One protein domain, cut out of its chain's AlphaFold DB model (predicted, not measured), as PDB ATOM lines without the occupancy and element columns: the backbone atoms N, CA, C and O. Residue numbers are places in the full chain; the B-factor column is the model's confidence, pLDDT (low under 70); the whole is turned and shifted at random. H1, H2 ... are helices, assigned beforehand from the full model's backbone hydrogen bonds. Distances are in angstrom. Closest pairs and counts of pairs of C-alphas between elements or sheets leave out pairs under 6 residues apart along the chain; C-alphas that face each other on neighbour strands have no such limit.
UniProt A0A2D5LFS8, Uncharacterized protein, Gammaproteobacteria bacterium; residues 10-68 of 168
ATOM      1  N   PRO A  10      -2.776  14.531  36.399       80.25
ATOM      2  CA  PRO A  10      -3.942  13.777  35.925       80.25
ATOM      3  C   PRO A  10      -4.240  12.494  36.718       80.25
ATOM      4  O   PRO A  10      -5.401  12.223  37.021       80.25
ATOM      5  N   VAL A  11      -3.206  11.740  37.107       82.50
ATOM      6  CA  VAL A  11      -3.329  10.511  37.913       82.50
ATOM      7  C   VAL A  11      -3.854  10.849  39.307       82.50
ATOM      8  O   VAL A  11      -4.786  10.208  39.791       82.50
ATOM      9  N   LEU A  12      -3.332  11.923  39.908       82.25
ATOM     10  CA  LEU A  12      -3.774  12.422  41.211       82.25
ATOM     11  C   LEU A  12      -5.248  12.833  41.207       82.25
ATOM     12  O   LEU A  12      -5.997  12.464  42.108       82.25
ATOM     13  N   ARG A  13      -5.684  13.574  40.180       82.94
ATOM     14  CA  ARG A  13      -7.086  14.005  40.055       82.94
ATOM     15  C   ARG A  13      -8.031  12.823  39.880       82.94
ATOM     16  O   ARG A  13      -9.090  12.809  40.501       82.94
ATOM     17  N   ARG A  14      -7.646  11.829  39.077       84.38
ATOM     18  CA  ARG A  14      -8.464  10.634  38.843       84.38
ATOM     19  C   ARG A  14      -8.562   9.762  40.094       84.38
ATOM     20  O   ARG A  14      -9.649   9.290  40.412       84.38
ATOM     21  N   PHE A  15      -7.473   9.635  40.857       84.31
ATOM     22  CA  PHE A  15      -7.500   8.978  42.167       84.31
ATOM     23  C   PHE A  15      -8.394   9.715  43.168       84.31
ATOM     24  O   PHE A  15      -9.259   9.091  43.777       84.31
ATOM     25  N   ALA A  16      -8.262  11.038  43.287       83.44
ATOM     26  CA  ALA A  16      -9.122  11.840  44.158       83.44
ATOM     27  C   ALA A  16     -10.605  11.763  43.751       83.44
ATOM     28  O   ALA A  16     -11.484  11.782  44.606       83.44
ATOM     29  N   ALA A  17     -10.907  11.630  42.457       81.25
ATOM     30  CA  ALA A  17     -12.273  11.404  41.990       81.25
ATOM     31  C   ALA A  17     -12.801  10.006  42.360       81.25
ATOM     32  O   ALA A  17     -13.986   9.855  42.654       81.25
ATOM     33  N   ALA A  18     -11.937   8.988  42.352       80.88
ATOM     34  CA  ALA A  18     -12.303   7.627  42.729       80.88
ATOM     35  C   ALA A  18     -12.463   7.463  44.251       80.88
ATOM     36  O   ALA A  18     -13.350   6.732  44.691       80.88
ATOM     37  N   VAL A  19     -11.629   8.146  45.047       83.50
ATOM     38  CA  VAL A  19     -11.604   8.045  46.514       83.50
ATOM     39  C   VAL A  19     -11.395   9.432  47.161       83.50
ATOM     40  O   VAL A  19     -10.297   9.761  47.608       83.50
ATOM     41  N   PRO A  20     -12.442  10.276  47.250       77.56
ATOM     42  CA  PRO A  20     -12.311  11.700  47.601       77.56
ATOM     43  C   PRO A  20     -11.830  11.989  49.026       77.56
ATOM     44  O   PRO A  20     -11.332  13.078  49.293       77.56
ATOM     45  N   ASN A  21     -11.941  11.021  49.937       78.69
ATOM     46  CA  ASN A  21     -11.589  11.183  51.351       78.69
ATOM     47  C   ASN A  21     -10.317  10.422  51.740       78.69
ATOM     48  O   ASN A  21     -10.095  10.137  52.916       78.69
ATOM     49  N   THR A  22      -9.499  10.031  50.765       78.19
ATOM     50  CA  THR A  22      -8.321   9.203  51.011       78.19
ATOM     51  C   THR A  22      -7.083   9.879  50.432       78.19
ATOM     52  O   THR A  22      -7.093  10.260  49.261       78.19
ATOM     53  N   PRO A  23      -6.013  10.063  51.229       74.75
ATOM     54  CA  PRO A  23      -4.765  10.596  50.705       74.75
ATOM     55  C   PRO A  23      -4.180   9.629  49.676       74.75
ATOM     56  O   PRO A  23      -4.378   8.415  49.770       74.75
ATOM     57  N   LEU A  24      -3.444  10.164  48.698       75.50
ATOM     58  CA  LEU A  24      -2.784   9.335  47.695       75.50
ATOM     59  C   LEU A  24      -1.883   8.304  48.391       75.50
ATOM     60  O   LEU A  24      -1.045   8.687  49.215       75.50
ATOM     61  N   PRO A  25      -2.027   7.010  48.074       73.81
ATOM     62  CA  PRO A  25      -1.143   6.012  48.628       73.81
ATOM     63  C   PRO A  25       0.250   6.175  48.023       73.81
ATOM     64  O   PRO A  25       0.411   6.177  46.808       73.81
ATOM     65  N   SER A  26       1.265   6.271  48.879       74.06
ATOM     66  CA  SER A  26       2.676   6.225  48.467       74.06
ATOM     67  C   SER A  26       3.100   4.844  47.956       74.06
ATOM     68  O   SER A  26       4.123   4.710  47.291       74.06
ATOM     69  N   ASP A  27       2.324   3.813  48.294       79.31
ATOM     70  CA  ASP A  27       2.480   2.437  47.841       79.31
ATOM     71  C   ASP A  27       1.084   1.811  47.719       79.31
ATOM     72  O   ASP A  27       0.378   1.620  48.719       79.31
ATOM     73  N   TRP A  28       0.676   1.500  46.484       83.56
ATOM     74  CA  TRP A  28      -0.624   0.888  46.216       83.56
ATOM     75  C   TRP A  28      -0.782  -0.478  46.892       83.56
ATOM     76  O   TRP A  28      -1.874  -0.812  47.345       83.56
ATOM     77  N   GLY A  29       0.292  -1.264  47.007       82.06
ATOM     78  CA  GLY A  29       0.251  -2.589  47.624       82.06
ATOM     79  C   GLY A  29      -0.099  -2.514  49.108       82.06
ATOM     80  O   GLY A  29      -0.965  -3.251  49.583       82.06
ATOM     81  N   LYS A  30       0.503  -1.565  49.836       84.38
ATOM     82  CA  LYS A  30       0.155  -1.308  51.245       84.38
ATOM     83  C   LYS A  30      -1.273  -0.802  51.384       84.38
ATOM     84  O   LYS A  30      -2.007  -1.271  52.249       84.38
ATOM     85  N   PHE A  31      -1.682   0.114  50.512       85.31
ATOM     86  CA  PHE A  31      -3.045   0.627  50.511       85.31
ATOM     87  C   PHE A  31      -4.081  -0.470  50.270       85.31
ATOM     88  O   PHE A  31      -5.053  -0.552  51.016       85.31
ATOM     89  N   ALA A  32      -3.847  -1.342  49.289       85.25
ATOM     90  CA  ALA A  32      -4.723  -2.464  48.986       85.25
ATOM     91  C   ALA A  32      -4.786  -3.485  50.126       85.25
ATOM     92  O   ALA A  32      -5.845  -4.059  50.367       85.25
ATOM     93  N   ALA A  33      -3.693  -3.674  50.868       85.56
ATOM     94  CA  ALA A  33      -3.684  -4.527  52.052       85.56
ATOM     95  C   ALA A  33      -4.500  -3.935  53.215       85.56
ATOM     96  O   ALA A  33      -5.206  -4.671  53.897       85.56
ATOM     97  N   THR A  34      -4.428  -2.619  53.444       85.88
ATOM     98  CA  THR A  34      -5.141  -1.950  54.549       85.88
ATOM     99  C   THR A  34      -6.602  -1.636  54.220       85.88
ATOM    100  O   THR A  34      -7.458  -1.707  55.095       85.88
ATOM    101  N   ASN A  35      -6.905  -1.310  52.963       86.44
ATOM    102  CA  ASN A  35      -8.219  -0.863  52.499       86.44
ATOM    103  C   ASN A  35      -8.735  -1.759  51.366       86.44
ATOM    104  O   ASN A  35      -9.070  -1.267  50.287       86.44
ATOM    105  N   GLN A  36      -8.794  -3.074  51.600       86.00
ATOM    106  CA  GLN A  36      -9.151  -4.067  50.576       86.00
ATOM    107  C   GLN A  36     -10.427  -3.716  49.806       86.00
ATOM    108  O   GLN A  36     -10.415  -3.733  48.579       86.00
ATOM    109  N   THR A  37     -11.503  -3.338  50.501       86.19
ATOM    110  CA  THR A  37     -12.784  -3.004  49.862       86.19
ATOM    111  C   THR A  37     -12.649  -1.831  48.889       86.19
ATOM    112  O   THR A  37     -13.047  -1.941  47.732       86.19
ATOM    113  N   LEU A  38     -12.018  -0.733  49.318       85.75
ATOM    114  CA  LEU A  38     -11.803   0.442  48.466       85.75
ATOM    115  C   LEU A  38     -10.865   0.122  47.303       85.75
ATOM    116  O   LEU A  38     -11.123   0.520  46.172       85.75
ATOM    117  N   ALA A  39      -9.792  -0.627  47.554       85.94
ATOM    118  CA  ALA A  39      -8.864  -1.018  46.505       85.94
ATOM    119  C   ALA A  39      -9.535  -1.909  45.450       85.94
ATOM    120  O   ALA A  39      -9.299  -1.709  44.259       85.94
ATOM    121  N   MET A  40     -10.412  -2.834  45.853       85.50
ATOM    122  CA  MET A  40     -11.213  -3.636  44.926       85.50
ATOM    123  C   MET A  40     -12.168  -2.770  44.100       85.50
ATOM    124  O   MET A  40     -12.234  -2.941  42.884       85.50
ATOM    125  N   GLU A  41     -12.862  -1.814  44.721       86.44
ATOM    126  CA  GLU A  41     -13.758  -0.902  44.002       86.44
ATOM    127  C   GLU A  41     -13.020  -0.039  42.978       86.44
ATOM    128  O   GLU A  41     -13.476   0.095  41.841       86.44
ATOM    129  N   VAL A  42     -11.872   0.528  43.356       85.69
ATOM    130  CA  VAL A  42     -11.045   1.331  42.445       85.69
ATOM    131  C   VAL A  42     -10.501   0.460  41.317       85.69
ATOM    132  O   VAL A  42     -10.558   0.870  40.164       85.69
ATOM    133  N   THR A  43     -10.059  -0.766  41.613       86.19
ATOM    134  CA  THR A  43      -9.575  -1.711  40.592       86.19
ATOM    135  C   THR A  43     -10.673  -2.089  39.599       86.19
ATOM    136  O   THR A  43     -10.415  -2.159  38.402       86.19
ATOM    137  N   ALA A  44     -11.903  -2.303  40.072       81.62
ATOM    138  CA  ALA A  44     -13.034  -2.658  39.219       81.62
ATOM    139  C   ALA A  44     -13.514  -1.486  38.347       81.62
ATOM    140  O   ALA A  44     -13.927  -1.692  37.205       81.62
ATOM    141  N   LYS A  45     -13.480  -0.259  38.878       81.12
ATOM    142  CA  LYS A  45     -13.884   0.946  38.140       81.12
ATOM    143  C   LYS A  45     -12.800   1.421  37.173       81.12
ATOM    144  O   LYS A  45     -13.134   1.915  36.100       81.12
ATOM    145  N   ASP A  46     -11.531   1.290  37.554       84.69
ATOM    146  CA  ASP A  46     -10.409   1.935  36.874       84.69
ATOM    147  C   ASP A  46      -9.095   1.126  36.971       84.69
ATOM    148  O   ASP A  46      -8.165   1.479  37.708       84.69
ATOM    149  N   PRO A  47      -8.985   0.016  36.221       85.00
ATOM    150  CA  PRO A  47      -7.806  -0.853  36.254       85.00
ATOM    151  C   PRO A  47      -6.536  -0.171  35.716       85.00
ATOM    152  O   PRO A  47      -5.421  -0.524  36.111       85.00
ATOM    153  N   GLU A  48      -6.680   0.822  34.836       86.62
ATOM    154  CA  GLU A  48      -5.564   1.609  34.303       86.62
ATOM    155  C   GLU A  48      -4.928   2.483  35.385       86.62
ATOM    156  O   GLU A  48      -3.704   2.484  35.542       86.62
ATOM    157  N   LEU A  49      -5.756   3.173  36.179       86.81
ATOM    158  CA  LEU A  49      -5.292   3.957  37.321       86.81
ATOM    159  C   LEU A  49      -4.528   3.075  38.316       86.81
ATOM    160  O   LEU A  49      -3.437   3.437  38.752       86.81
ATOM    161  N   VAL A  50      -5.056   1.892  38.631       86.94
ATOM    162  CA  VAL A  50      -4.396   0.944  39.541       86.94
ATOM    163  C   VAL A  50      -3.075   0.434  38.973       86.94
ATOM    164  O   VAL A  50      -2.090   0.311  39.701       86.94
ATOM    165  N   SER A  51      -3.009   0.180  37.669       86.56
ATOM    166  CA  SER A  51      -1.768  -0.230  37.005       86.56
ATOM    167  C   SER A  51      -0.692   0.858  37.100       86.56
ATOM    168  O   SER A  51       0.480   0.558  37.330       86.56
ATOM    169  N   LEU A  52      -1.081   2.131  36.973       86.88
ATOM    170  CA  LEU A  52      -0.176   3.268  37.145       86.88
ATOM    171  C   LEU A  52       0.297   3.402  38.599       86.88
ATOM    172  O   LEU A  52       1.501   3.499  38.830       86.88
ATOM    173  N   LEU A  53      -0.620   3.326  39.571       84.56
ATOM    174  CA  LEU A  53      -0.311   3.444  41.004       84.56
ATOM    175  C   LEU A  53       0.517   2.268  41.548       84.56
ATOM    176  O   LEU A  53       1.340   2.447  42.437       84.56
ATOM    177  N   SER A  54       0.331   1.065  41.006       84.00
ATOM    178  CA  SER A  54       1.125  -0.122  41.365       84.00
ATOM    179  C   SER A  54       2.483  -0.188  40.657       84.00
ATOM    180  O   SER A  54       3.280  -1.081  40.934       84.00
ATOM    181  N   GLY A  55       2.758   0.722  39.714       80.44
ATOM    182  CA  GLY A  55       3.972   0.711  38.893       80.44
ATOM    183  C   GLY A  55       3.997  -0.358  37.790       80.44
ATOM    184  O   GLY A  55       4.929  -0.363  36.975       80.44
ATOM    185  N   ASN A  56       2.965  -1.202  37.707       83.94
ATOM    186  CA  ASN A  56       2.836  -2.302  36.746       83.94
ATOM    187  C   ASN A  56       2.263  -1.876  35.382       83.94
ATOM    188  O   ASN A  56       2.118  -2.706  34.489       83.94
ATOM    189  N   ALA A  57       1.956  -0.591  35.193       84.25
ATOM    190  CA  ALA A  57       1.497  -0.060  33.914       84.25
ATOM    191  C   ALA A  57       2.489  -0.345  32.773       84.25
ATOM    192  O   ALA A  57       3.716  -0.275  32.944       84.25
ATOM    193  N   ASN A  58       1.936  -0.624  31.591       86.25
ATOM    194  CA  ASN A  58       2.712  -0.790  30.369       86.25
ATOM    195  C   ASN A  58       3.391   0.537  29.959       86.25
ATOM    196  O   ASN A  58       3.065   1.617  30.458       86.25
ATOM    197  N   ALA A  59       4.370   0.457  29.054       84.38
ATOM    198  CA  ALA A  59       5.131   1.630  28.624       84.38
ATOM    199  C   ALA A  59       4.251   2.703  27.955       84.38
ATOM    200  O   ALA A  59       4.483   3.888  28.172       84.38
ATOM    201  N   ALA A  60       3.225   2.288  27.201       84.88
ATOM    202  CA  ALA A  60       2.289   3.194  26.535       84.88
ATOM    203  C   ALA A  60       1.495   4.035  27.546       84.88
ATOM    204  O   ALA A  60       1.556   5.255  27.513       84.88
ATOM    205  N   LEU A  61       0.864   3.393  28.529       83.88
ATOM    206  CA  LEU A  61       0.073   4.061  29.560       83.88
ATOM    207  C   LEU A  61       0.940   4.962  30.453       83.88
ATOM    208  O   LEU A  61       0.507   6.037  30.863       83.88
ATOM    209  N   LYS A  62       2.189   4.560  30.732       83.88
ATOM    210  CA  LYS A  62       3.171   5.419  31.417       83.88
ATOM    211  C   LYS A  62       3.498   6.665  30.591       83.88
ATOM    212  O   LYS A  62       3.552   7.756  31.151       83.88
ATOM    213  N   ALA A  63       3.695   6.519  29.281       84.00
ATOM    214  CA  ALA A  63       3.925   7.646  28.380       84.00
ATOM    215  C   ALA A  63       2.692   8.559  28.286       84.00
ATOM    216  O   ALA A  63       2.840   9.779  28.330       84.00
ATOM    217  N   ASP A  64       1.485   7.998  28.245       83.94
ATOM    218  CA  ASP A  64       0.231   8.759  28.232       83.94
ATOM    219  C   ASP A  64       0.037   9.553  29.529       83.94
ATOM    220  O   ASP A  64      -0.365  10.718  29.502       83.94
ATOM    221  N   ALA A  65       0.381   8.963  30.676       83.44
ATOM    222  CA  ALA A  65       0.369   9.660  31.957       83.44
ATOM    223  C   ALA A  65       1.365  10.829  31.971       83.44
ATOM    224  O   ALA A  65       0.985  11.958  32.276       83.44
ATOM    225  N   LEU A  66       2.617  10.586  31.573       82.75
ATOM    226  CA  LEU A  66       3.676  11.601  31.587       82.75
ATOM    227  C   LEU A  66       3.472  12.713  30.546       82.75
ATOM    228  O   LEU A  66       3.849  13.855  30.796       82.75
ATOM    229  N   SER A  67       2.870  12.402  29.398       82.62
ATOM    230  CA  SER A  67       2.548  13.374  28.342       82.62
ATOM    231  C   SER A  67       1.270  14.175  28.616       82.62
ATOM    232  O   SER A  67       0.963  15.112  27.880       82.62
ATOM    233  N   GLY A  68       0.522  13.825  29.668       75.25
ATOM    234  CA  GLY A  68      -0.753  14.457  30.009       75.25
ATOM    235  C   GLY A  68      -1.935  14.000  29.148       75.25
ATOM    236  O   GLY A  68      -3.018  14.571  29.273       75.25
TER     237      GLY A  68
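AT A GLANCE: This is residues 10 to 68 of the 168 residues of an uncharacterized protein of Gammaproteobacteria bacterium (UniProt A0A2D5LFS8). What shape appears? A compact cluster of short helices has H4 in its middle, with H1 packed on H4, the H2 and H3 corner toward one end and H5 at the other. What makes it? The printed part has 59 residues, with named helices H1 to H5 in order and no named strand: all helix, radius of gyration of the C-alphas 11.0 A, spans 30 by 20 by 20 A.

IN THESE COORDINATES: Where are the helices? H1 is residues 10 to 18, 12.4 A long; H2 28 to 34; H3 36 to 45, 14.2 A; H4 47 to 53; H5 59 to 67, 12.0 A. Which anchors help? C-alpha 10 is at (-3.942, 13.777, 35.925), C-alpha 67 at (2.548, 13.374, 28.342).

HOW THE PARTS SIT: What does H1 touch? It touches H4, the hub, at a steep tilt of 60 degrees, opposite ways; the closest C-alphas, of Val 11 and Leu 49, are 6.9 A apart. And the others? H2 and H3 touch only at the corner, closest C-alphas Ala 32 and Ala 39, 5.0 A. H4 and H5 only just touch, with 3 pairs of C-alphas within 8 A, closest Leu 52 and Lys 62, 7.0 A. Are the backbones sound? In H1 to H5 every O i to N i+4 pair is within hydrogen-bond range.

THE WHOLE: How large? The farthest C-alphas, of Thr 34 and Ser 67, are 31.3 A apart. Any breaks? The printed part has no cut, no link is long, and no printed residue is under pLDDT 70.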